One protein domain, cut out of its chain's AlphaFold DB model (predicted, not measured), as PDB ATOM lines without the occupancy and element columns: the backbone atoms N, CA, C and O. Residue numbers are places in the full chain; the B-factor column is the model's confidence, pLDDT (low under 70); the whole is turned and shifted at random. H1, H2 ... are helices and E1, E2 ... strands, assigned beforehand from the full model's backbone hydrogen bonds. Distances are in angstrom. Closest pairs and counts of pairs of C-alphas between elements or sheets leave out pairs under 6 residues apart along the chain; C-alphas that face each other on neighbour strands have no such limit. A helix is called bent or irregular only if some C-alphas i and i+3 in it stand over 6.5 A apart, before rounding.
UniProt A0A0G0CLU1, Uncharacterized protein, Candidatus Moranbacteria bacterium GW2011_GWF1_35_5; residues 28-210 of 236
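This is residues 28 to 210 of the 236 residues of an uncharacterized protein of Candidatus Moranbacteria bacterium GW2011_GWF1_35_5 (UniProt A0A0G0CLU1). A long, strongly twisted sheet of four strands, E1 to E4, has helices gathered at one end, where H1a and H5a lie side by side and H4 meets the first residues of H1a at a corner; the loop of residues 139 to 151 reaches away beyond the other end. Of the small helices, H2 stands at the sheet's level, beside the strands, and H3, near H2, only grazes the sheet with its residues 81 to 85. The 183 printed residues hold H1 H2 H3 E1 E2 E3 E4 H4 H5 in that order, a mixed class, with an antiparallel sheet ordered E1 E2 E3 E4. The whole is compact, with a radius of gyration of the C-alphas of 18.5 A, yet elongated, spanning 61 by 35 by 34 A.

Find C-alpha 29 at (0.483, 14.845, -43.458), where H1, residues 29 to 54, begins. It was assigned as one helix by its hydrogen bonds but is bent: C-alphas 42 and 45 are 7.9 A apart, between arms H1a, 29 to 42, 19.9 A long, and H1b, 45 to 54, 16.2 A. H1b is irregular, with C-alphas 45 and 48 7.1 A apart. Next come H2, 60 to 64, and H3, 79 to 85. Find C-alpha 97 at (16.557, 34.886, -47.597) for E1, 97 to 109, 30.1 A; then E2, 112 to 121, 26.6 A; E3, 126 to 138, 37.5 A; and E4, 152 to 162, 28.9 A. H4, 175 to 183, is irregular, with C-alphas 178 and 181 7.0 A apart. H5, 190 to 210, also one helix by its hydrogen bonds, is bent, with C-alphas 197 and 200 6.5 A apart; its arms H5a, 190 to 197, and H5b, 200 to 210, stand at 17 degrees. It ends at C-alpha 210, (23.812, 20.738, -67.294).

The strands form a meander, each the antiparallel neighbour of the one before, in three hairpins: see N 104 and O 116, 2.8 A, N 117 and O 130, 3.0 A, and N 133 and O 158, 2.8 A. H1a touches H5a at C-alphas 32 and 191, 5.4 A, at a shallow tilt of 22 degrees. With residues 29 to 33 alone, H1a touches H4 at C-alphas 29 and 183, 5.1 A, about perpendicular at 73 degrees. H4 has a height over the sheet of 9.1 A. H1b touches H5b at C-alphas 50 and 202, 6.3 A. H2 stands at the sheet's level; H3 only grazes it. Every O i to N i+4 pair is within hydrogen-bond range in H1a, H2, H5a and H5b, but 4 of 6 in H1b, 2 of 3 in H3 and 2 of 5 in H4, where 4 of 6 O i to N i+3 pairs are.

The farthest C-alphas, Pro 146 and Arg 210, are 63.7 A apart. The printed part has no cut. The links H2 to H3, H3 to E1, E3 to E4 and E4 to H4 are long. Confidence is under 70 at 50 residues, among them 66 to 82, 139 to 153 and 164 to 174.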
ATOM      1  N   ASN A  28      -0.454  10.995 -46.383       82.81
ATOM      2  CA  ASN A  28      -0.882  11.672 -45.163       82.81
ATOM      3  C   ASN A  28       0.066  12.846 -44.826       82.81
ATOM      4  O   ASN A  28       1.114  13.026 -45.444       82.81
ATOM      5  N   ALA A  29      -0.296  13.662 -43.834       81.75
ATOM      6  CA  ALA A  29       0.483  14.845 -43.458       81.75
ATOM      7  C   ALA A  29       1.929  14.531 -43.020       81.75
ATOM      8  O   ALA A  29       2.833  15.320 -43.290       81.75
ATOM      9  N   ARG A  30       2.159  13.374 -42.389       80.38
ATOM     10  CA  ARG A  30       3.494  12.933 -41.969       80.38
ATOM     11  C   ARG A  30       4.337  12.477 -43.155       80.38
ATOM     12  O   ARG A  30       5.513  12.817 -43.212       80.38
ATOM     13  N   ASP A  31       3.729  11.770 -44.104       78.94
ATOM     14  CA  ASP A  31       4.411  11.372 -45.337       78.94
ATOM     15  C   ASP A  31       4.826  12.625 -46.141       78.94
ATOM     16  O   ASP A  31       5.949  12.713 -46.631       78.94
ATOM     17  N   TRP A  32       3.957  13.645 -46.214       83.56
ATOM     18  CA  TRP A  32       4.294  14.938 -46.822       83.56
ATOM     19  C   TRP A  32       5.457  15.644 -46.130       83.56
ATOM     20  O   TRP A  32       6.340  16.154 -46.818       83.56
ATOM     21  N   LEU A  33       5.464  15.674 -44.795       82.69
ATOM     22  CA  LEU A  33       6.549  16.274 -44.025       82.69
ATOM     23  C   LEU A  33       7.892  15.606 -44.353       82.69
ATOM     24  O   LEU A  33       8.833  16.303 -44.722       82.69
ATOM     25  N   GLU A  34       7.952  14.271 -44.315       77.00
ATOM     26  CA  GLU A  34       9.168  13.505 -44.623       77.00
ATOM     27  C   GLU A  34       9.687  13.809 -46.041       77.00
ATOM     28  O   GLU A  34      10.874  14.090 -46.238       77.00
ATOM     29  N   ILE A  35       8.788  13.829 -47.034       79.81
ATOM     30  CA  ILE A  35       9.136  14.159 -48.423       79.81
ATOM     31  C   ILE A  35       9.672  15.593 -48.521       79.81
ATOM     32  O   ILE A  35      10.679  15.820 -49.195       79.81
ATOM     33  N   ILE A  36       9.033  16.564 -47.864       83.38
ATOM     34  CA  ILE A  36       9.456  17.971 -47.886       83.38
ATOM     35  C   ILE A  36      10.842  18.144 -47.270       83.38
ATOM     36  O   ILE A  36      11.687  18.812 -47.869       83.38
ATOM     37  N   GLU A  37      11.093  17.542 -46.112       79.69
ATOM     38  CA  GLU A  37      12.388  17.628 -45.435       79.69
ATOM     39  C   GLU A  37      13.509  17.054 -46.302       79.69
ATOM     40  O   GLU A  37      14.524  17.720 -46.525       79.69
ATOM     41  N   CYS A  38      13.289  15.866 -46.871       77.06
ATOM     42  CA  CYS A  38      14.246  15.236 -47.778       77.06
ATOM     43  C   CYS A  38      14.493  16.096 -49.026       77.06
ATOM     44  O   CYS A  38      15.629  16.222 -49.490       77.06
ATOM     45  N   SER A  39      13.437  16.706 -49.561       81.56
ATOM     46  CA  SER A  39      13.491  17.544 -50.761       81.56
ATOM     47  C   SER A  39      14.276  18.829 -50.547       81.56
ATOM     48  O   SER A  39      15.121  19.187 -51.371       81.56
ATOM     49  N   LEU A  40      14.001  19.521 -49.440       84.25
ATOM     50  CA  LEU A  40      14.686  20.752 -49.069       84.25
ATOM     51  C   LEU A  40      16.175  20.493 -48.848       84.25
ATOM     52  O   LEU A  40      16.996  21.198 -49.434       84.25
ATOM     53  N   GLU A  41      16.525  19.451 -48.090       82.31
ATOM     54  CA  GLU A  41      17.926  19.110 -47.836       82.31
ATOM     55  C   GLU A  41      18.654  18.730 -49.135       82.31
ATOM     56  O   GLU A  41      19.737  19.244 -49.413       82.31
ATOM     57  N   SER A  42      18.022  17.920 -49.993       79.38
ATOM     58  CA  SER A  42      18.600  17.518 -51.284       79.38
ATOM     59  C   SER A  42      18.842  18.702 -52.224       79.38
ATOM     60  O   SER A  42      19.795  18.695 -53.004       79.38
ATOM     61  N   CYS A  43      17.998  19.735 -52.157       82.19
ATOM     62  CA  CYS A  43      18.101  20.914 -53.018       82.19
ATOM     63  C   CYS A  43      18.885  22.071 -52.389       82.19
ATOM     64  O   CYS A  43      19.112  23.072 -53.065       82.19
ATOM     65  N   LYS A  44      19.308  21.973 -51.125       84.81
ATOM     66  CA  LYS A  44      19.866  23.083 -50.334       84.81
ATOM     67  C   LYS A  44      20.881  23.949 -51.084       84.81
ATOM     68  O   LYS A  44      20.769  25.171 -51.090       84.81
ATOM     69  N   ASN A  45      21.820  23.314 -51.781       82.44
ATOM     70  CA  ASN A  45      22.913  23.994 -52.485       82.44
ATOM     71  C   ASN A  45      22.472  24.769 -53.739       82.44
ATOM     72  O   ASN A  45      23.232  25.576 -54.266       82.44
ATOM     73  N   ILE A  46      21.263  24.514 -54.230       83.56
ATOM     74  CA  ILE A  46      20.711  25.084 -55.459       83.56
ATOM     75  C   ILE A  46      19.490  25.976 -55.186       83.56
ATOM     76  O   ILE A  46      19.226  26.879 -55.981       83.56
ATOM     77  N   LEU A  47      18.784  25.806 -54.058       84.00
ATOM     78  CA  LEU A  47      17.580  26.587 -53.731       84.00
ATOM     79  C   LEU A  47      17.814  28.098 -53.866       84.00
ATOM     80  O   LEU A  47      16.993  28.792 -54.461       84.00
ATOM     81  N   ARG A  48      18.957  28.606 -53.389       85.38
ATOM     82  CA  ARG A  48      19.314  30.027 -53.515       85.38
ATOM     83  C   ARG A  48      19.347  30.481 -54.967       85.38
ATOM     84  O   ARG A  48      18.620  31.403 -55.315       85.38
ATOM     85  N   LYS A  49      20.097  29.785 -55.821       83.38
ATOM     86  CA  LYS A  49      20.196  30.118 -57.247       83.38
ATOM     87  C   LYS A  49      18.830  30.062 -57.941       83.38
ATOM     88  O   LYS A  49      18.483  30.975 -58.687       83.38
ATOM     89  N   VAL A  50      18.043  29.022 -57.648       83.88
ATOM     90  CA  VAL A  50      16.692  28.831 -58.202       83.88
ATOM     91  C   VAL A  50      15.807  30.033 -57.906       83.88
ATOM     92  O   VAL A  50      15.173  30.567 -58.811       83.88
ATOM     93  N   PHE A  51      15.746  30.463 -56.647       84.00
ATOM     94  CA  PHE A  51      14.826  31.526 -56.263       84.00
ATOM     95  C   PHE A  51      15.376  32.932 -56.543       84.00
ATOM     96  O   PHE A  51      14.585  33.821 -56.855       84.00
ATOM     97  N   GLU A  52      16.700  33.128 -56.552       84.44
ATOM     98  CA  GLU A  52      17.338  34.370 -57.021       84.44
ATOM     99  C   GLU A  52      16.958  34.670 -58.478       84.44
ATOM    100  O   GLU A  52      16.547  35.788 -58.788       84.44
ATOM    101  N   LYS A  53      16.994  33.664 -59.361       81.69
ATOM    102  CA  LYS A  53      16.634  33.812 -60.781       81.69
ATOM    103  C   LYS A  53      15.172  34.211 -61.002       81.69
ATOM    104  O   LYS A  53      14.848  34.829 -62.013       81.69
ATOM    105  N   ARG A  54      14.283  33.848 -60.077       78.69
ATOM    106  CA  ARG A  54      12.835  34.075 -60.211       78.69
ATOM    107  C   ARG A  54      12.350  35.371 -59.582       78.69
ATOM    108  O   ARG A  54      11.250  35.800 -59.896       78.69
ATOM    109  N   GLY A  55      13.162  35.996 -58.731       77.94
ATOM    110  CA  GLY A  55      12.802  37.245 -58.062       77.94
ATOM    111  C   GLY A  55      11.808  37.084 -56.907       77.94
ATOM    112  O   GLY A  55      11.346  38.086 -56.375       77.94
ATOM    113  N   ASP A  56      11.520  35.853 -56.471       76.94
ATOM    114  CA  ASP A  56      10.562  35.551 -55.391       76.94
ATOM    115  C   ASP A  56      11.205  35.605 -53.989       76.94
ATOM    116  O   ASP A  56      10.805  34.885 -53.071       76.94
ATOM    117  N   LEU A  57      12.248  36.420 -53.823       86.75
ATOM    118  CA  LEU A  57      13.031  36.494 -52.595       86.75
ATOM    119  C   LEU A  57      12.622  37.677 -51.738       86.75
ATOM    120  O   LEU A  57      12.579  38.812 -52.207       86.75
ATOM    121  N   LEU A  58      12.413  37.408 -50.456       88.38
ATOM    122  CA  LEU A  58      12.139  38.420 -49.449       88.38
ATOM    123  C   LEU A  58      13.214  38.366 -48.372       88.38
ATOM    124  O   LEU A  58      13.612  37.290 -47.920       88.38
ATOM    125  N   LYS A  59      13.669  39.534 -47.930       87.81
ATOM    126  CA  LYS A  59      14.406  39.655 -46.673       87.81
ATOM    127  C   LYS A  59      13.426  39.851 -45.526       87.81
ATOM    128  O   LYS A  59      12.272  40.219 -45.739       87.81
ATOM    129  N   MET A  60      13.912  39.697 -44.293       85.06
ATOM    130  CA  MET A  60      13.098  39.979 -43.104       85.06
ATOM    131  C   MET A  60      12.476  41.384 -43.153       85.06
ATOM    132  O   MET A  60      11.299  41.550 -42.864       85.06
ATOM    133  N   GLU A  61      13.234  42.391 -43.593       83.94
ATOM    134  CA  GLU A  61      12.721  43.759 -43.753       83.94
ATOM    135  C   GLU A  61      11.539  43.860 -44.728       83.94
ATOM    136  O   GLU A  61      10.642  44.671 -44.515       83.94
ATOM    137  N   ASP A  62      11.511  43.038 -45.779       83.31
ATOM    138  CA  ASP A  62      10.430  43.033 -46.763       83.31
ATOM    139  C   ASP A  62       9.192  42.320 -46.217       83.31
ATOM    140  O   ASP A  62       8.075  42.770 -46.458       83.31
ATOM    141  N   ILE A  63       9.388  41.261 -45.423       85.19
ATOM    142  CA  ILE A  63       8.307  40.560 -44.717       85.19
ATOM    143  C   ILE A  63       7.634  41.500 -43.713       85.19
ATOM    144  O   ILE A  63       6.411  41.602 -43.679       85.19
ATOM    145  N   LEU A  64       8.433  42.221 -42.926       81.38
ATOM    146  CA  LEU A  64       7.936  43.180 -41.939       81.38
ATOM    147  C   LEU A  64       7.329  44.434 -42.585       81.38
ATOM    148  O   LEU A  64       6.524  45.123 -41.967       81.38
ATOM    149  N   ASN A  65       7.682  44.717 -43.838       77.06
ATOM    150  CA  ASN A  65       7.126  45.806 -44.630       77.06
ATOM    151  C   ASN A  65       5.943  45.356 -45.509       77.06
ATOM    152  O   ASN A  65       5.816  45.761 -46.670       77.06
ATOM    153  N   HIS A  66       5.067  44.515 -44.967       67.75
ATOM    154  CA  HIS A  66       3.910  43.999 -45.688       67.75
ATOM    155  C   HIS A  66       2.965  45.130 -46.144       67.75
ATOM    156  O   HIS A  66       2.693  46.064 -45.396       67.75
ATOM    157  N   GLN A  67       2.504  45.091 -47.401       60.25
ATOM    158  CA  GLN A  67       1.298  45.806 -47.836       60.25
ATOM    159  C   GLN A  67       0.131  44.865 -47.590       60.25
ATOM    160  O   GLN A  67       0.101  43.811 -48.219       60.25
ATOM    161  N   ILE A  68      -0.807  45.233 -46.715       54.12
ATOM    162  CA  ILE A  68      -2.061  44.494 -46.636       54.12
ATOM    163  C   ILE A  68      -2.850  44.818 -47.905       54.12
ATOM    164  O   ILE A  68      -3.555  45.825 -47.984       54.12
ATOM    165  N   GLU A  69      -2.660  44.013 -48.944       43.91
ATOM    166  CA  GLU A  69      -3.536  44.049 -50.107       43.91
ATOM    167  C   GLU A  69      -4.952  43.675 -49.629       43.91
ATOM    168  O   GLU A  69      -5.144  42.748 -48.844       43.91
ATOM    169  N   ASP A  70      -5.935  44.477 -50.037       41.12
ATOM    170  CA  ASP A  70      -7.374  44.296 -49.801       41.12
ATOM    171  C   ASP A  70      -7.952  44.521 -48.386       41.12
ATOM    172  O   ASP A  70      -9.177  44.501 -48.237       41.12
ATOM    173  N   CYS A  71      -7.165  44.866 -47.358       43.03
ATOM    174  CA  CYS A  71      -7.751  45.331 -46.087       43.03
ATOM    175  C   CYS A  71      -8.054  46.833 -46.121       43.03
ATOM    176  O   CYS A  71      -7.259  47.668 -45.710       43.03
ATOM    177  N   TYR A  72      -9.264  47.141 -46.592       47.72
ATOM    178  CA  TYR A  72     -10.033  48.351 -46.285       47.72
ATOM    179  C   TYR A  72      -9.324  49.699 -46.491       47.72
ATOM    180  O   TYR A  72      -8.822  50.290 -45.548       47.72
ATOM    181  N   GLY A  73      -9.426  50.249 -47.707       46.16
ATOM    182  CA  GLY A  73      -9.744  51.665 -47.988       46.16
ATOM    183  C   GLY A  73      -8.887  52.809 -47.415       46.16
ATOM    184  O   GLY A  73      -9.182  53.968 -47.718       46.16
ATOM    185  N   GLU A  74      -7.856  52.548 -46.619       53.38
ATOM    186  CA  GLU A  74      -7.083  53.565 -45.911       53.38
ATOM    187  C   GLU A  74      -5.734  53.819 -46.592       53.38
ATOM    188  O   GLU A  74      -5.027  52.919 -47.042       53.38
ATOM    189  N   TYR A  75      -5.375  55.099 -46.705       55.84
ATOM    190  CA  TYR A  75      -4.147  55.533 -47.362       55.84
ATOM    191  C   TYR A  75      -2.923  55.194 -46.500       55.84
ATOM    192  O   TYR A  75      -2.520  55.993 -45.650       55.84
ATOM    193  N   ARG A  76      -2.295  54.043 -46.766       57.75
ATOM    194  CA  ARG A  76      -0.926  53.743 -46.316       57.75
ATOM    195  C   ARG A  76       0.037  54.808 -46.856       57.75
ATOM    196  O   ARG A  76      -0.142  55.302 -47.969       57.75
ATOM    197  N   ILE A  77       1.043  55.186 -46.063       56.84
ATOM    198  CA  ILE A  77       1.906  56.333 -46.383       56.84
ATOM    199  C   ILE A  77       2.828  56.019 -47.559       56.84
ATOM    200  O   ILE A  77       2.622  56.603 -48.615       56.84
ATOM    201  N   THR A  78       3.740  55.053 -47.414       60.75
ATOM    202  CA  THR A  78       4.443  54.325 -48.485       60.75
ATOM    203  C   THR A  78       5.226  53.146 -47.870       60.75
ATOM    204  O   THR A  78       5.595  53.207 -46.695       60.75
ATOM    205  N   PRO A  79       5.587  52.099 -48.640       65.06
ATOM    206  CA  PRO A  79       6.490  51.039 -48.174       65.06
ATOM    207  C   PRO A  79       7.881  51.532 -47.741       65.06
ATOM    208  O   PRO A  79       8.596  50.814 -47.051       65.06
ATOM    209  N   LYS A  80       8.308  52.724 -48.172       68.38
ATOM    210  CA  LYS A  80       9.633  53.269 -47.853       68.38
ATOM    211  C   LYS A  80       9.683  53.828 -46.430       68.38
ATOM    212  O   LYS A  80      10.588  53.487 -45.683       68.38
ATOM    213  N   GLU A  81       8.689  54.621 -46.045       64.62
ATOM    214  CA  GLU A  81       8.630  55.224 -44.707       64.62
ATOM    215  C   GLU A  81       8.408  54.173 -43.615       64.62
ATOM    216  O   GLU A  81       8.956  54.298 -42.525       64.62
ATOM    217  N   VAL A  82       7.676  53.094 -43.920       65.88
ATOM    218  CA  VAL A  82       7.485  51.990 -42.967       65.88
ATOM    219  C   VAL A  82       8.800  51.267 -42.682       65.88
ATOM    220  O   VAL A  82       9.086  50.991 -41.516       65.88
ATOM    221  N   LYS A  83       9.640  51.031 -43.705       73.19
ATOM    222  CA  LYS A  83      10.981  50.451 -43.510       73.19
ATOM    223  C   LYS A  83      11.826  51.281 -42.545       73.19
ATOM    224  O   LYS A  83      12.471  50.709 -41.671       73.19
ATOM    225  N   ASP A  84      11.766  52.607 -42.655       70.00
ATOM    226  CA  ASP A  84      12.525  53.516 -41.788       70.00
ATOM    227  C   ASP A  84      12.050  53.477 -40.322       70.00
ATOM    228  O   ASP A  84      12.816  53.789 -39.407       70.00
ATOM    229  N   THR A  85      10.806  53.052 -40.083       67.94
ATOM    230  CA  THR A  85      10.206  52.930 -38.743       67.94
ATOM    231  C   THR A  85      10.260  51.524 -38.144       67.94
ATOM    232  O   THR A  85       9.837  51.339 -37.001       67.94
ATOM    233  N   LEU A  86      10.780  50.527 -38.874       73.69
ATOM    234  CA  LEU A  86      10.854  49.155 -38.372       73.69
ATOM    235  C   LEU A  86      11.743  49.077 -37.115       73.69
ATOM    236  O   LEU A  86      12.869  49.590 -37.113       73.69
ATOM    237  N   PRO A  87      11.294  48.397 -36.041       70.56
ATOM    238  CA  PRO A  87      12.122  48.214 -34.859       70.56
ATOM    239  C   PRO A  87      13.392  47.431 -35.208       70.56
ATOM    240  O   PRO A  87      13.329  46.255 -35.562       70.56
ATOM    241  N   LYS A  88      14.566  48.060 -35.063       74.44
ATOM    242  CA  LYS A  88      15.866  47.434 -35.384       74.44
ATOM    243  C   LYS A  88      16.094  46.110 -34.652       74.44
ATOM    244  O   LYS A  88      16.725  45.219 -35.204       74.44
ATOM    245  N   SER A  89      15.542  45.968 -33.447       69.12
ATOM    246  CA  SER A  89      15.590  44.736 -32.651       69.12
ATOM    247  C   SER A  89      14.919  43.533 -33.319       69.12
ATOM    248  O   SER A  89      15.196  42.403 -32.934       69.12
ATOM    249  N   LEU A  90      14.028  43.757 -34.290       66.69
ATOM    250  CA  LEU A  90      13.359  42.706 -35.063       66.69
ATOM    251  C   LEU A  90      14.115  42.364 -36.359       66.69
ATOM    252  O   LEU A  90      13.811  41.368 -37.007       66.69
ATOM    253  N   ILE A  91      15.139  43.145 -36.713       69.50
ATOM    254  CA  ILE A  91      15.961  42.974 -37.919       69.50
ATOM    255  C   ILE A  91      17.281  42.261 -37.566       69.50
ATOM    256  O   ILE A  91      18.344  42.578 -38.090       69.50
ATOM    257  N   ASN A  92      17.243  41.281 -36.659       63.91
ATOM    258  CA  ASN A  92      18.455  40.565 -36.234       63.91
ATOM    259  C   ASN A  92      18.982  39.578 -37.298       63.91
ATOM    260  O   ASN A  92      20.124  39.143 -37.207       63.91
ATOM    261  N   ASN A  93      18.190  39.281 -38.336       65.75
ATOM    262  CA  ASN A  93      18.492  38.294 -39.381       65.75
ATOM    263  C   ASN A  93      18.362  38.881 -40.801       65.75
ATOM    264  O   ASN A  93      17.758  38.278 -41.686       65.75
ATOM    265  N   SER A  94      18.891  40.085 -41.042       65.56
ATOM    266  CA  SER A  94      18.734  40.799 -42.325       65.56
ATOM    267  C   SER A  94      19.320  40.075 -43.545       65.56
ATOM    268  O   SER A  94      18.976  40.410 -44.678       65.56
ATOM    269  N   SER A  95      20.232  39.123 -43.332       76.25
ATOM    270  CA  SER A  95      20.845  38.322 -44.395       76.25
ATOM    271  C   SER A  95      20.036  37.086 -44.774       76.25
ATOM    272  O   SER A  95      20.340  36.477 -45.797       76.25
ATOM    273  N   TRP A  96      19.044  36.702 -43.965       84.44
ATOM    274  CA  TRP A  96      18.202  35.549 -44.257       84.44
ATOM    275  C   TRP A  96      17.330  35.827 -45.468       84.44
ATOM    276  O   TRP A  96      16.677  36.870 -45.572       84.44
ATOM    277  N   ILE A  97      17.333  34.855 -46.370       88.38
ATOM    278  CA  ILE A  97      16.557  34.886 -47.597       88.38
ATOM    279  C   ILE A  97      15.373  33.939 -47.460       88.38
ATOM    280  O   ILE A  97      15.531  32.726 -47.285       88.38
ATOM    281  N   PHE A  98      14.183  34.512 -47.564       89.62
ATOM    282  CA  PHE A  98      12.919  33.818 -47.424       89.62
ATOM    283  C   PHE A  98      12.217  33.732 -48.771       89.62
ATOM    284  O   PHE A  98      12.202  34.687 -49.547       89.62
ATOM    285  N   VAL A  99      11.571  32.599 -49.010       89.94
ATOM    286  CA  VAL A  99      10.668  32.402 -50.142       89.94
ATOM    287  C   VAL A  99       9.262  32.234 -49.584       89.94
ATOM    288  O   VAL A  99       9.040  31.298 -48.809       89.94
ATOM    289  N   PRO A 100       8.304  33.105 -49.941       89.38
ATOM    290  CA  PRO A 100       6.935  32.974 -49.467       89.38
ATOM    291  C   PRO A 100       6.321  31.678 -49.997       89.38
ATOM    292  O   PRO A 100       6.425  31.366 -51.184       89.38
ATOM    293  N   VAL A 101       5.666  30.921 -49.118       88.94
ATOM    294  CA  VAL A 101       4.906  29.723 -49.497       88.94
ATOM    295  C   VAL A 101       3.420  30.038 -49.478       88.94
ATOM    296  O   VAL A 101       2.756  29.932 -50.510       88.94
ATOM    297  N   LYS A 102       2.899  30.432 -48.311       86.88
ATOM    298  CA  LYS A 102       1.464  30.645 -48.098       86.88
ATOM    299  C   LYS A 102       1.207  31.502 -46.858       86.88
ATOM    300  O   LYS A 102       1.939  31.400 -45.876       86.88
ATOM    301  N   THR A 103       0.148  32.305 -46.889       87.56
ATOM    302  CA  THR A 103      -0.436  32.904 -45.681       87.56
ATOM    303  C   THR A 103      -1.348  31.871 -45.027       87.56
ATOM    304  O   THR A 103      -2.257  31.363 -45.682       87.56
ATOM    305  N   LEU A 104      -1.055  31.507 -43.778       85.12
ATOM    306  CA  LEU A 104      -1.780  30.470 -43.035       85.12
ATOM    307  C   LEU A 104      -2.987  31.057 -42.298       85.12
ATOM    308  O   LEU A 104      -4.041  30.431 -42.251       85.12
ATOM    309  N   GLU A 105      -2.831  32.258 -41.739       85.00
ATOM    310  CA  GLU A 105      -3.875  32.932 -40.972       85.00
ATOM    311  C   GLU A 105      -3.713  34.453 -41.058       85.00
ATOM    312  O   GLU A 105      -2.599  34.982 -40.999       85.00
ATOM    313  N   THR A 106      -4.842  35.153 -41.152       86.94
ATOM    314  CA  THR A 106      -4.944  36.607 -41.002       86.94
ATOM    315  C   THR A 106      -6.099  36.922 -40.061       86.94
ATOM    316  O   THR A 106      -7.205  36.420 -40.278       86.94
ATOM    317  N   ARG A 107      -5.884  37.760 -39.046       86.44
ATOM    318  CA  ARG A 107      -6.946  38.194 -38.122       86.44
ATOM    319  C   ARG A 107      -6.776  39.652 -37.714       86.44
ATOM    320  O   ARG A 107      -5.656  40.147 -37.612       86.44
ATOM    321  N   GLU A 108      -7.889  40.317 -37.425       84.12
ATOM    322  CA  GLU A 108      -7.908  41.675 -36.878       84.12
ATOM    323  C   GLU A 108      -8.721  41.707 -35.583       84.12
ATOM    324  O   GLU A 108      -9.886  41.311 -35.553       84.12
ATOM    325  N   GLU A 109      -8.115  42.210 -34.509       81.12
ATOM    326  CA  GLU A 109      -8.765  42.371 -33.212       81.12
ATOM    327  C   GLU A 109      -8.394  43.722 -32.598       81.12
ATOM    328  O   GLU A 109      -7.224  44.038 -32.396       81.12
ATOM    329  N   LYS A 110      -9.404  44.536 -32.260       79.81
ATOM    330  CA  LYS A 110      -9.235  45.810 -31.529       79.81
ATOM    331  C   LYS A 110      -8.197  46.768 -32.155       79.81
ATOM    332  O   LYS A 110      -7.471  47.445 -31.431       79.81
ATOM    333  N   GLY A 111      -8.135  46.838 -33.487       73.19
ATOM    334  CA  GLY A 111      -7.193  47.704 -34.214       73.19
ATOM    335  C   GLY A 111      -5.759  47.163 -34.293       73.19
ATOM    336  O   GLY A 111      -4.847  47.889 -34.694       73.19
ATOM    337  N   GLN A 112      -5.549  45.901 -33.912       80.81
ATOM    338  CA  GLN A 112      -4.323  45.152 -34.167       80.81
ATOM    339  C   GLN A 112      -4.580  44.121 -35.259       80.81
ATOM    340  O   GLN A 112      -5.572  43.395 -35.213       80.81
ATOM    341  N   PHE A 113      -3.670  44.053 -36.223       84.00
ATOM    342  CA  PHE A 113      -3.683  43.059 -37.284       84.00
ATOM    343  C   PHE A 113      -2.599  42.020 -37.012       84.00
ATOM    344  O   PHE A 113      -1.486  42.358 -36.606       84.00
ATOM    345  N   PHE A 114      -2.923  40.756 -37.221       86.06
ATOM    346  CA  PHE A 114      -2.001  39.644 -37.074       86.06
ATOM    347  C   PHE A 114      -1.981  38.838 -38.364       86.06
ATOM    348  O   PHE A 114      -3.032  38.441 -38.872       86.06
ATOM    349  N   GLU A 115      -0.775  38.575 -38.853       87.19
ATOM    350  CA  GLU A 115      -0.531  37.764 -40.035       87.19
ATOM    351  C   GLU A 115       0.463  36.655 -39.703       87.19
ATOM    352  O   GLU A 115       1.561  36.912 -39.202       87.19
ATOM    353  N   ARG A 116       0.085  35.421 -40.028       88.56
ATOM    354  CA  ARG A 116       0.933  34.238 -39.914       88.56
ATOM    355  C   ARG A 116       1.216  33.689 -41.299       88.56
ATOM    356  O   ARG A 116       0.304  33.292 -42.031       88.56
ATOM    357  N   ARG A 117       2.494  33.621 -41.657       89.44
ATOM    358  CA  ARG A 117       2.935  33.215 -42.995       89.44
ATOM    359  C   ARG A 117       4.007  32.143 -42.931       89.44
ATOM    360  O   ARG A 117       4.938  32.231 -42.136       89.44
ATOM    361  N   LEU A 118       3.902  31.172 -43.831       90.44
ATOM    362  CA  LEU A 118       4.911  30.147 -44.040       90.44
ATOM    363  C   LEU A 118       5.888  30.567 -45.137       90.44
ATOM    364  O   LEU A 118       5.486  30.974 -46.235       90.44
ATOM    365  N   PHE A 119       7.170  30.374 -44.856       90.88
ATOM    366  CA  PHE A 119       8.267  30.596 -45.780       90.88
ATOM    367  C   PHE A 119       9.194  29.383 -45.837       90.88
ATOM    368  O   PHE A 119       9.262  28.575 -44.911       90.88
ATOM    369  N   ILE A 120       9.961  29.300 -46.921       90.50
ATOM    370  CA  ILE A 120      11.191  28.512 -46.972       90.50
ATOM    371  C   ILE A 120      12.344  29.468 -46.667       90.50
ATOM    372  O   ILE A 120      12.547  30.442 -47.393       90.50
ATOM    373  N   LEU A 121      13.104  29.188 -45.613       89.62
ATOM    374  CA  LEU A 121      14.383  29.829 -45.344       89.62
ATOM    375  C   LEU A 121      15.460  29.111 -46.151       89.62
ATOM    376  O   LEU A 121      15.877  27.995 -45.830       89.62
ATOM    377  N   VAL A 122      15.884  29.765 -47.224       87.62
ATOM    378  CA  VAL A 122      16.663  29.143 -48.294       87.62
ATOM    379  C   VAL A 122      18.039  28.691 -47.817       87.62
ATOM    380  O   VAL A 122      18.451  27.574 -48.111       87.62
ATOM    381  N   ASP A 123      18.718  29.522 -47.029       81.50
ATOM    382  CA  ASP A 123      20.091  29.255 -46.579       81.50
ATOM    383  C   ASP A 123      20.197  28.034 -45.661       81.50
ATOM    384  O   ASP A 123      21.207  27.327 -45.652       81.50
ATOM    385  N   LEU A 124      19.137  27.769 -44.897       84.88
ATOM    386  CA  LEU A 124      19.078  26.632 -43.987       84.88
ATOM    387  C   LEU A 124      18.338  25.433 -44.587       84.88
ATOM    388  O   LEU A 124      18.398  24.358 -44.000       84.88
ATOM    389  N   ALA A 125      17.681  25.602 -45.741       85.38
ATOM    390  CA  ALA A 125      16.753  24.631 -46.321       85.38
ATOM    391  C   ALA A 125      15.679  24.180 -45.313       85.38
ATOM    392  O   ALA A 125      15.401  22.993 -45.148       85.38
ATOM    393  N   LYS A 126      15.082  25.142 -44.602       86.12
ATOM    394  CA  LYS A 126      14.069  24.880 -43.571       86.12
ATOM    395  C   LYS A 126      12.774  25.616 -43.856       86.12
ATOM    396  O   LYS A 126      12.780  26.697 -44.439       86.12
ATOM    397  N   LEU A 127      11.668  25.035 -43.409       87.94
ATOM    398  CA  LEU A 127      10.412  25.759 -43.301       87.94
ATOM    399  C   LEU A 127      10.443  26.639 -42.053       87.94
ATOM    400  O   LEU A 127      10.937  26.220 -41.005       87.94
ATOM    401  N   VAL A 128       9.913  27.850 -42.178       88.31
ATOM    402  CA  VAL A 128       9.792  28.804 -41.075       88.31
ATOM    403  C   VAL A 128       8.439  29.491 -41.130       88.31
ATOM    404  O   VAL A 128       7.964  29.858 -42.205       88.31
ATOM    405  N   ILE A 129       7.824  29.681 -39.969       88.25
ATOM    406  CA  ILE A 129       6.636  30.512 -39.819       88.25
ATOM    407  C   ILE A 129       7.101  31.854 -39.284       88.25
ATOM    408  O   ILE A 129       7.857  31.906 -38.313       88.25
ATOM    409  N   VAL A 130       6.631  32.926 -39.906       87.94
ATOM    410  CA  VAL A 130       6.759  34.275 -39.366       87.94
ATOM    411  C   VAL A 130       5.374  34.759 -38.963       87.94
ATOM    412  O   VAL A 130       4.477  34.865 -39.802       87.94
ATOM    413  N   ASP A 131       5.244  35.055 -37.676       88.94
ATOM    414  CA  ASP A 131       4.075  35.661 -37.054       88.94
ATOM    415  C   ASP A 131       4.361  37.145 -36.851       88.94
ATOM    416  O   ASP A 131       5.178  37.520 -36.005       88.94
ATOM    417  N   ALA A 132       3.689  37.995 -37.618       87.25
ATOM    418  CA  ALA A 132       3.819  39.440 -37.525       87.25
ATOM    419  C   ALA A 132       2.552  40.046 -36.914       87.25
ATOM    420  O   ALA A 132       1.428  39.740 -37.309       87.25
ATOM    421  N   THR A 133       2.737  40.921 -35.925       86.38
ATOM    422  CA  THR A 133       1.665  41.727 -35.334       86.38
ATOM    423  C   THR A 133       1.892  43.189 -35.677       86.38
ATOM    424  O   THR A 133       2.951  43.752 -35.386       86.38
ATOM    425  N   PHE A 134       0.867  43.807 -36.242       83.69
ATOM    426  CA  PHE A 134       0.855  45.186 -36.688       83.69
ATOM    427  C   PHE A 134      -0.139  45.983 -35.847       83.69
ATOM    428  O   PHE A 134      -1.258  45.541 -35.573       83.69
ATOM    429  N   ARG A 135       0.264  47.187 -35.450       80.00
ATOM    430  CA  ARG A 135      -0.601  48.171 -34.806       80.00
ATOM    431  C   ARG A 135      -0.893  49.298 -35.785       80.00
ATOM    432  O   ARG A 135       0.029  49.851 -36.384       80.00
ATOM    433  N   LYS A 136      -2.171  49.652 -35.897       77.38
ATOM    434  CA  LYS A 136      -2.648  50.812 -36.650       77.38
ATOM    435  C   LYS A 136      -2.550  52.061 -35.773       77.38
ATOM    436  O   LYS A 136      -3.309  52.210 -34.820       77.38
ATOM    437  N   ASP A 137      -1.612  52.949 -36.089       73.12
ATOM    438  CA  ASP A 137      -1.401  54.212 -35.383       73.12
ATOM    439  C   ASP A 137      -1.794  55.407 -36.274       73.12
ATOM    440  O   ASP A 137      -1.256  55.555 -37.376       73.12
ATOM    441  N   PRO A 138      -2.691  56.302 -35.822       71.62
ATOM    442  CA  PRO A 138      -2.966  57.551 -36.525       71.62
ATOM    443  C   PRO A 138      -1.701  58.408 -36.630       71.62
ATOM    444  O   PRO A 138      -0.933  58.515 -35.671       71.62
ATOM    445  N   GLN A 139      -1.488  59.066 -37.769       67.69
ATOM    446  CA  GLN A 139      -0.366  59.993 -37.896       67.69
ATOM    447  C   GLN A 139      -0.545  61.236 -37.004       67.69
ATOM    448  O   GLN A 139      -1.561  61.923 -37.134       67.69
ATOM    449  N   PRO A 140       0.450  61.583 -36.164       59.12
ATOM    450  CA  PRO A 140       0.345  62.715 -35.242       59.12
ATOM    451  C   PRO A 140       0.312  64.083 -35.949       59.12
ATOM    452  O   PRO A 140      -0.309  65.010 -35.435       59.12
ATOM    453  N   ASP A 141       0.903  64.204 -37.144       61.75
ATOM    454  CA  ASP A 141       1.098  65.495 -37.830       61.75
ATOM    455  C   ASP A 141       0.047  65.818 -38.908       61.75
ATOM    456  O   ASP A 141       0.197  66.769 -39.682       61.75
ATOM    457  N   GLN A 142      -1.047  65.053 -38.991       59.31
ATOM    458  CA  GLN A 142      -2.074  65.294 -40.004       59.31
ATOM    459  C   GLN A 142      -3.218  66.152 -39.476       59.31
ATOM    460  O   GLN A 142      -3.985  65.760 -38.599       59.31
ATOM    461  N   ARG A 143      -3.395  67.324 -40.097       58.78
ATOM    462  CA  ARG A 143      -4.659  68.059 -40.005       58.78
ATOM    463  C   ARG A 143      -5.760  67.165 -40.570       58.78
ATOM    464  O   ARG A 143      -5.686  66.778 -41.734       58.78
ATOM    465  N   ILE A 144      -6.776  66.862 -39.766       62.59
ATOM    466  CA  ILE A 144      -7.971  66.144 -40.218       62.59
ATOM    467  C   ILE A 144      -8.619  66.982 -41.327       62.59
ATOM    468  O   ILE A 144      -9.117  68.079 -41.071       62.59
ATOM    469  N   ILE A 145      -8.566  66.495 -42.569       66.81
ATOM    470  CA  ILE A 145      -9.211  67.145 -43.714       66.81
ATOM    471  C   ILE A 145     -10.655  66.628 -43.773       66.81
ATOM    472  O   ILE A 145     -10.846  65.424 -43.956       66.81
ATOM    473  N   PRO A 146     -11.679  67.493 -43.648       62.97
ATOM    474  CA  PRO A 146     -13.072  67.067 -43.739       62.97
ATOM    475  C   PRO A 146     -13.347  66.315 -45.048       62.97
ATOM    476  O   PRO A 146     -12.979  66.781 -46.126       62.97
ATOM    477  N   GLY A 147     -13.984  65.146 -44.953       68.00
ATOM    478  CA  GLY A 147     -14.326  64.310 -46.110       68.00
ATOM    479  C   GLY A 147     -13.209  63.390 -46.622       68.00
ATOM    480  O   GLY A 147     -13.428  62.688 -47.605       68.00
ATOM    481  N   LYS A 148     -12.035  63.352 -45.973       65.38
ATOM    482  CA  LYS A 148     -10.984  62.358 -46.245       65.38
ATOM    483  C   LYS A 148     -10.723  61.501 -45.009       65.38
ATOM    484  O   LYS A 148     -10.648  62.028 -43.903       65.38
ATOM    485  N   ALA A 149     -10.563  60.194 -45.209       62.94
ATOM    486  CA  ALA A 149     -10.125  59.295 -44.147       62.94
ATOM    487  C   ALA A 149      -8.718  59.704 -43.653       62.94
ATOM    488  O   ALA A 149      -7.885  60.107 -44.477       62.94
ATOM    489  N   PRO A 150      -8.447  59.649 -42.335       65.44
ATOM    490  CA  PRO A 150      -7.114  59.910 -41.797       65.44
ATOM    491  C   PRO A 150      -6.122  58.870 -42.330       65.44
ATOM    492  O   PRO A 150      -6.485  57.708 -42.511       65.44
ATOM    493  N   LYS A 151      -4.865  59.262 -42.585       68.25
ATOM    494  CA  LYS A 151      -3.839  58.260 -42.898       68.25
ATOM    495  C   LYS A 151      -3.413  57.547 -41.623       68.25
ATOM    496  O   LYS A 151      -3.198  58.184 -40.586       68.25
ATOM    497  N   ILE A 152      -3.225  56.243 -41.746       68.75
ATOM    498  CA  ILE A 152      -2.796  55.373 -40.660       68.75
ATOM    499  C   ILE A 152      -1.411  54.818 -40.995       68.75
ATOM    500  O   ILE A 152      -1.114  54.479 -42.142       68.75
ATOM    501  N   ASN A 153      -0.551  54.778 -39.982       69.31
ATOM    502  CA  ASN A 153       0.697  54.036 -40.003       69.31
ATOM    503  C   ASN A 153       0.459  52.626 -39.485       69.31
ATOM    504  O   ASN A 153      -0.129  52.440 -38.423       69.31
ATOM    505  N   GLU A 154       0.982  51.642 -40.200       70.62
ATOM    506  CA  GLU A 154       1.043  50.270 -39.717       70.62
ATOM    507  C   GLU A 154       2.440  50.024 -39.173       70.62
ATOM    508  O   GLU A 154       3.415  49.940 -39.923       70.62
ATOM    509  N   ASN A 155       2.533  49.950 -37.852       75.69
ATOM    510  CA  ASN A 155       3.784  49.723 -37.158       75.69
ATOM    511  C   ASN A 155       3.843  48.269 -36.704       75.69
ATOM    512  O   ASN A 155       2.952  47.801 -35.993       75.69
ATOM    513  N   VAL A 156       4.913  47.562 -37.064       77.69
ATOM    514  CA  VAL A 156       5.169  46.224 -36.524       77.69
ATOM    515  C   VAL A 156       5.429  46.352 -35.024       77.69
ATOM    516  O   VAL A 156       6.445  46.903 -34.602       77.69
ATOM    517  N   SER A 157       4.506  45.844 -34.213       79.00
ATOM    518  CA  SER A 157       4.609  45.841 -32.751       79.00
ATOM    519  C   SER A 157       5.178  44.535 -32.201       79.00
ATOM    520  O   SER A 157       5.609  44.494 -31.053       79.00
ATOM    521  N   GLY A 158       5.183  43.472 -33.007       81.81
ATOM    522  CA  GLY A 158       5.753  42.183 -32.637       81.81
ATOM    523  C   GLY A 158       6.052  41.326 -33.860       81.81
ATOM    524  O   GLY A 158       5.333  41.382 -34.853       81.81
ATOM    525  N   CYS A 159       7.116  40.537 -33.773       83.56
ATOM    526  CA  CYS A 159       7.455  39.518 -34.755       83.56
ATOM    527  C   CYS A 159       8.009  38.299 -34.020       83.56
ATOM    528  O   CYS A 159       8.897  38.441 -33.175       83.56
ATOM    529  N   GLN A 160       7.501  37.117 -34.346       82.31
ATOM    530  CA  GLN A 160       7.987  35.835 -33.843       82.31
ATOM    531  C   GLN A 160       8.294  34.917 -35.024       82.31
ATOM    532  O   GLN A 160       7.584  34.927 -36.027       82.31
ATOM    533  N   ILE A 161       9.378  34.151 -34.911       79.88
ATOM    534  CA  ILE A 161       9.790  33.183 -35.928       79.88
ATOM    535  C   ILE A 161       9.776  31.806 -35.283       79.88
ATOM    536  O   ILE A 161      10.451  31.592 -34.274       79.88
ATOM    537  N   TYR A 162       9.050  30.881 -35.896       78.06
ATOM    538  CA  TYR A 162       8.991  29.487 -35.480       78.06
ATOM    539  C   TYR A 162       9.686  28.611 -36.517       78.06
ATOM    540  O   TYR A 162       9.510  28.786 -37.726       78.06
ATOM    541  N   MET A 163      10.474  27.663 -36.026       75.69
ATOM    542  CA  MET A 163      11.169  26.647 -36.809       75.69
ATOM    543  C   MET A 163      11.236  25.374 -35.964       75.69
ATOM    544  O   MET A 163      11.303  25.448 -34.740       75.69
ATOM    545  N   ASP A 164      11.263  24.215 -36.612       63.69
ATOM    546  CA  ASP A 164      11.280  22.897 -35.959       63.69
ATOM    547  C   ASP A 164      12.569  22.572 -35.161       63.69
ATOM    548  O   ASP A 164      12.717  21.479 -34.625       63.69
ATOM    549  N   TYR A 165      13.540  23.492 -35.074       61.72
ATOM    550  CA  TYR A 165      14.852  23.214 -34.481       61.72
ATOM    551  C   TYR A 165      15.067  23.870 -33.110       61.72
ATOM    552  O   TYR A 165      14.670  25.010 -32.873       61.72
ATOM    553  N   ASN A 166      15.802  23.169 -32.240       48.50
ATOM    554  CA  ASN A 166      16.336  23.676 -30.972       48.50
ATOM    555  C   ASN A 166      17.548  24.602 -31.210       48.50
ATOM    556  O   ASN A 166      18.662  24.299 -30.783       48.50
ATOM    557  N   ASP A 167      17.363  25.710 -31.927       48.78
ATOM    558  CA  ASP A 167      18.338  26.806 -31.919       48.78
ATOM    559  C   ASP A 167      18.011  27.728 -30.730       48.78
ATOM    560  O   ASP A 167      16.876  28.189 -30.635       48.78
ATOM    561  N   PRO A 168      18.946  28.026 -29.809       43.12
ATOM    562  CA  PRO A 168      18.685  28.916 -28.674       43.12
ATOM    563  C   PRO A 168      18.306  30.359 -29.065       43.12
ATOM    564  O   PRO A 168      17.832  31.104 -28.207       43.12
ATOM    565  N   ALA A 169      18.492  30.769 -30.327       41.59
ATOM    566  CA  ALA A 169      18.023  32.048 -30.864       41.59
ATOM    567  C   ALA A 169      16.568  32.015 -31.382       41.59
ATOM    568  O   ALA A 169      16.032  33.064 -31.750       41.59
ATOM    569  N   LEU A 170      15.927  30.840 -31.425       51.59
ATOM    570  CA  LEU A 170      14.592  30.619 -31.983       51.59
ATOM    571  C   LEU A 170      13.695  29.910 -30.960       51.59
ATOM    572  O   LEU A 170      14.116  29.022 -30.225       51.59
ATOM    573  N   THR A 171      12.427  30.305 -30.881       48.12
ATOM    574  CA  THR A 171      11.479  29.653 -29.972       48.12
ATOM    575  C   THR A 171      11.071  28.292 -30.529       48.12
ATOM    576  O   THR A 171      10.376  28.225 -31.542       48.12
ATOM    577  N   SER A 172      11.458  27.209 -29.846       46.66
ATOM    578  CA  SER A 172      10.964  25.853 -30.112       46.66
ATOM    579  C   SER A 172       9.514  25.729 -29.621       46.66
ATOM    580  O   SER A 172       9.246  25.331 -28.484       46.66
ATOM    581  N   GLY A 173       8.558  26.137 -30.446       51.81
ATOM    582  CA  GLY A 173       7.134  25.931 -30.197       51.81
ATOM    583  C   GLY A 173       6.582  25.060 -31.304       51.81
ATOM    584  O   GLY A 173       6.673  25.502 -32.438       51.81
ATOM    585  N   GLY A 174       6.106  23.856 -30.953       63.91
ATOM    586  CA  GLY A 174       5.319  22.879 -31.731       63.91
ATOM    587  C   GLY A 174       5.128  23.106 -33.234       63.91
ATOM    588  O   GLY A 174       4.005  23.028 -33.724       63.91
ATOM    589  N   PHE A 175       6.197  23.440 -33.957       74.31
ATOM    590  CA  PHE A 175       6.119  24.011 -35.298       74.31
ATOM    591  C   PHE A 175       5.467  23.010 -36.232       74.31
ATOM    592  O   PHE A 175       4.513  23.324 -36.943       74.31
ATOM    593  N   THR A 176       5.961  21.778 -36.142       71.50
ATOM    594  CA  THR A 176       5.428  20.623 -36.837       71.50
ATOM    595  C   THR A 176       3.951  20.432 -36.515       71.50
ATOM    596  O   THR A 176       3.149  20.323 -37.435       71.50
ATOM    597  N   GLU A 177       3.543  20.464 -35.246       74.88
ATOM    598  CA  GLU A 177       2.136  20.319 -34.859       74.88
ATOM    599  C   GLU A 177       1.235  21.435 -35.403       74.88
ATOM    600  O   GLU A 177       0.090  21.161 -35.762       74.88
ATOM    601  N   GLU A 178       1.736  22.667 -35.485       77.00
ATOM    602  CA  GLU A 178       0.976  23.817 -35.979       77.00
ATOM    603  C   GLU A 178       0.785  23.795 -37.501       77.00
ATOM    604  O   GLU A 178      -0.278  24.194 -37.980       77.00
ATOM    605  N   ILE A 179       1.762  23.305 -38.274       78.62
ATOM    606  CA  ILE A 179       1.658  23.270 -39.747       78.62
ATOM    607  C   ILE A 179       1.121  21.956 -40.308       78.62
ATOM    608  O   ILE A 179       0.561  21.939 -41.405       78.62
ATOM    609  N   MET A 180       1.277  20.858 -39.567       79.44
ATOM    610  CA  MET A 180       0.869  19.509 -39.964       79.44
ATOM    611  C   MET A 180      -0.562  19.421 -40.515       79.44
ATOM    612  O   MET A 180      -0.740  18.759 -41.543       79.44
ATOM    613  N   PRO A 181      -1.580  20.079 -39.915       79.62
ATOM    614  CA  PRO A 181      -2.945  20.035 -40.433       79.62
ATOM    615  C   PRO A 181      -3.062  20.505 -41.885       79.62
ATOM    616  O   PRO A 181      -3.917  20.013 -42.612       79.62
ATOM    617  N   TYR A 182      -2.182  21.406 -42.328       81.38
ATOM    618  CA  TYR A 182      -2.252  22.020 -43.649       81.38
ATOM    619  C   TYR A 182      -1.549  21.206 -44.746       81.38
ATOM    620  O   TYR A 182      -1.815  21.431 -45.928       81.38
ATOM    621  N   PHE A 183      -0.671  20.251 -44.404       81.50
ATOM    622  CA  PHE A 183       0.103  19.500 -45.406       81.50
ATOM    623  C   PHE A 183      -0.758  18.652 -46.335       81.50
ATOM    624  O   PHE A 183      -0.569  18.709 -47.549       81.50
ATOM    625  N   ALA A 184      -1.698  17.902 -45.759       74.88
ATOM    626  CA  ALA A 184      -2.629  17.041 -46.486       74.88
ATOM    627  C   ALA A 184      -4.041  17.647 -46.590       74.88
ATOM    628  O   ALA A 184      -4.979  16.953 -46.982       74.88
ATOM    629  N   ASP A 185      -4.204  18.921 -46.220       83.25
ATOM    630  CA  ASP A 185      -5.486  19.610 -46.330       83.25
ATOM    631  C   ASP A 185      -5.934  19.700 -47.798       83.25
ATOM    632  O   ASP A 185      -5.144  20.019 -48.693       83.25
ATOM    633  N   ALA A 186      -7.211  19.403 -48.046       74.88
ATOM    634  CA  ALA A 186      -7.753  19.290 -49.398       74.88
ATOM    635  C   ALA A 186      -7.828  20.640 -50.132       74.88
ATOM    636  O   ALA A 186      -7.771  20.663 -51.366       74.88
ATOM    637  N   GLU A 187      -7.943  21.743 -49.389       80.19
ATOM    638  CA  GLU A 187      -8.051  23.095 -49.934       80.19
ATOM    639  C   GLU A 187      -6.674  23.759 -50.044       80.19
ATOM    640  O   GLU A 187      -6.324  24.299 -51.095       80.19
ATOM    641  N   MET A 188      -5.862  23.688 -48.988       78.12
ATOM    642  CA  MET A 188      -4.554  24.335 -48.942       78.12
ATOM    643  C   MET A 188      -3.468  23.570 -49.700       78.12
ATOM    644  O   MET A 188      -2.577  24.220 -50.251       78.12
ATOM    645  N   LYS A 189      -3.518  22.226 -49.725       80.56
ATOM    646  CA  LYS A 189      -2.543  21.342 -50.395       80.56
ATOM    647  C   LYS A 189      -1.094  21.788 -50.184       80.56
ATOM    648  O   LYS A 189      -0.308  21.939 -51.130       80.56
ATOM    649  N   LEU A 190      -0.745  22.080 -48.931       85.31
ATOM    650  CA  LEU A 190       0.513  22.746 -48.609       85.31
ATOM    651  C   LEU A 190       1.724  21.869 -48.952       85.31
ATOM    652  O   LEU A 190       2.720  22.387 -49.458       85.31
ATOM    653  N   GLY A 191       1.616  20.551 -48.742       82.56
ATOM    654  CA  GLY A 191       2.663  19.587 -49.084       82.56
ATOM    655  C   GLY A 191       3.036  19.646 -50.564       82.56
ATOM    656  O   GLY A 191       4.185  19.905 -50.922       82.56
ATOM    657  N   GLU A 192       2.030  19.519 -51.429       81.62
ATOM    658  CA  GLU A 192       2.188  19.612 -52.881       81.62
ATOM    659  C   GLU A 192       2.761  20.972 -53.302       81.62
ATOM    660  O   GLU A 192       3.712  21.031 -54.080       81.62
ATOM    661  N   THR A 193       2.250  22.070 -52.736       85.31
ATOM    662  CA  THR A 193       2.720  23.430 -53.046       85.31
ATOM    663  C   THR A 193       4.213  23.599 -52.763       85.31
ATOM    664  O   THR A 193       4.937  24.174 -53.581       85.31
ATOM    665  N   ILE A 194       4.691  23.095 -51.622       86.25
ATOM    666  CA  ILE A 194       6.107  23.185 -51.245       86.25
ATOM    667  C   ILE A 194       6.964  22.353 -52.196       86.25
ATOM    668  O   ILE A 194       7.982  22.850 -52.673       86.25
ATOM    669  N   ILE A 195       6.550  21.127 -52.520       83.12
ATOM    670  CA  ILE A 195       7.286  20.249 -53.439       83.12
ATOM    671  C   ILE A 195       7.349  20.822 -54.856       83.12
ATOM    672  O   ILE A 195       8.421  20.854 -55.462       83.12
ATOM    673  N   MET A 196       6.238  21.353 -55.361       80.25
ATOM    674  CA  MET A 196       6.207  22.058 -56.643       80.25
ATOM    675  C   MET A 196       7.149  23.267 -56.628       80.25
ATOM    676  O   MET A 196       7.853  23.512 -57.608       80.25
ATOM    677  N   ARG A 197       7.202  24.013 -55.516       75.75
ATOM    678  CA  ARG A 197       8.096  25.168 -55.365       75.75
ATOM    679  C   ARG A 197       9.571  24.788 -55.237       75.75
ATOM    680  O   ARG A 197      10.402  25.575 -55.679       75.75
ATOM    681  N   THR A 198       9.903  23.636 -54.664       77.56
ATOM    682  CA  THR A 198      11.289  23.235 -54.383       77.56
ATOM    683  C   THR A 198      11.829  22.286 -55.447       77.56
ATOM    684  O   THR A 198      12.626  22.709 -56.284       77.56
ATOM    685  N   LEU A 199      11.369  21.033 -55.462       73.44
ATOM    686  CA  LEU A 199      11.910  19.974 -56.314       73.44
ATOM    687  C   LEU A 199      11.762  20.290 -57.798       73.44
ATOM    688  O   LEU A 199      12.736  20.194 -58.537       73.44
ATOM    689  N   ASN A 200      10.574  20.687 -58.254       71.69
ATOM    690  CA  ASN A 200      10.357  20.873 -59.693       71.69
ATOM    691  C   ASN A 200      11.186  22.027 -60.257       71.69
ATOM    692  O   ASN A 200      11.729  21.930 -61.360       71.69
ATOM    693  N   HIS A 201      11.337  23.104 -59.487       77.38
ATOM    694  CA  HIS A 201      12.185  24.217 -59.895       77.38
ATOM    695  C   HIS A 201      13.672  23.870 -59.792       77.38
ATOM    696  O   HIS A 201      14.421  24.196 -60.708       77.38
ATOM    697  N   ALA A 202      14.092  23.141 -58.754       73.50
ATOM    698  CA  ALA A 202      15.465  22.659 -58.638       73.50
ATOM    699  C   ALA A 202      15.845  21.713 -59.788       73.50
ATOM    700  O   ALA A 202      16.905  21.873 -60.384       73.50
ATOM    701  N   VAL A 203      14.972  20.775 -60.167       75.62
ATOM    702  CA  VAL A 203      15.196  19.875 -61.311       75.62
ATOM    703  C   VAL A 203      15.307  20.653 -62.620       75.62
ATOM    704  O   VAL A 203      16.159  20.332 -63.446       75.62
ATOM    705  N   THR A 204      14.459  21.663 -62.816       78.88
ATOM    706  CA  THR A 204      14.504  22.512 -64.015       78.88
ATOM    707  C   THR A 204      15.838  23.249 -64.102       78.88
ATOM    708  O   THR A 204      16.532  23.140 -65.108       78.88
ATOM    709  N   GLU A 205      16.259  23.896 -63.020       78.94
ATOM    710  CA  GLU A 205      17.526  24.631 -62.978       78.94
ATOM    711  C   GLU A 205      18.747  23.697 -63.092       78.94
ATOM    712  O   GLU A 205      19.715  24.043 -63.761       78.94
ATOM    713  N   LEU A 206      18.717  22.483 -62.527       73.62
ATOM    714  CA  LEU A 206      19.791  21.497 -62.728       73.62
ATOM    715  C   LEU A 206      19.927  21.068 -64.192       73.62
ATOM    716  O   LEU A 206      21.045  20.852 -64.660       73.62
ATOM    717  N   ARG A 207      18.808  20.929 -64.914       78.44
ATOM    718  CA  ARG A 207      18.833  20.624 -66.350       78.44
ATOM    719  C   ARG A 207      19.443  21.777 -67.131       78.44
ATOM    720  O   ARG A 207      20.329  21.532 -67.933       78.44
ATOM    721  N   GLU A 208      19.044  23.007 -66.828       80.81
ATOM    722  CA  GLU A 208      19.610  24.197 -67.467       80.81
ATOM    723  C   GLU A 208      21.119  24.325 -67.200       80.81
ATOM    724  O   GLU A 208      21.880  24.518 -68.140       80.81
ATOM    725  N   ILE A 209      21.580  24.106 -65.961       77.38
ATOM    726  CA  ILE A 209      23.017  24.098 -65.621       77.38
ATOM    727  C   ILE A 209      23.775  23.024 -66.404       77.38
ATOM    728  O   ILE A 209      24.888  23.264 -66.871       77.38
ATOM    729  N   ARG A 210      23.201  21.823 -66.521       77.62
ATOM    730  CA  ARG A 210      23.812  20.738 -67.294       77.62
ATOM    731  C   ARG A 210      23.914  21.125 -68.767       77.62
ATOM    732  O   ARG A 210      24.978  20.959 -69.352       77.62
TER     733      ARG A 210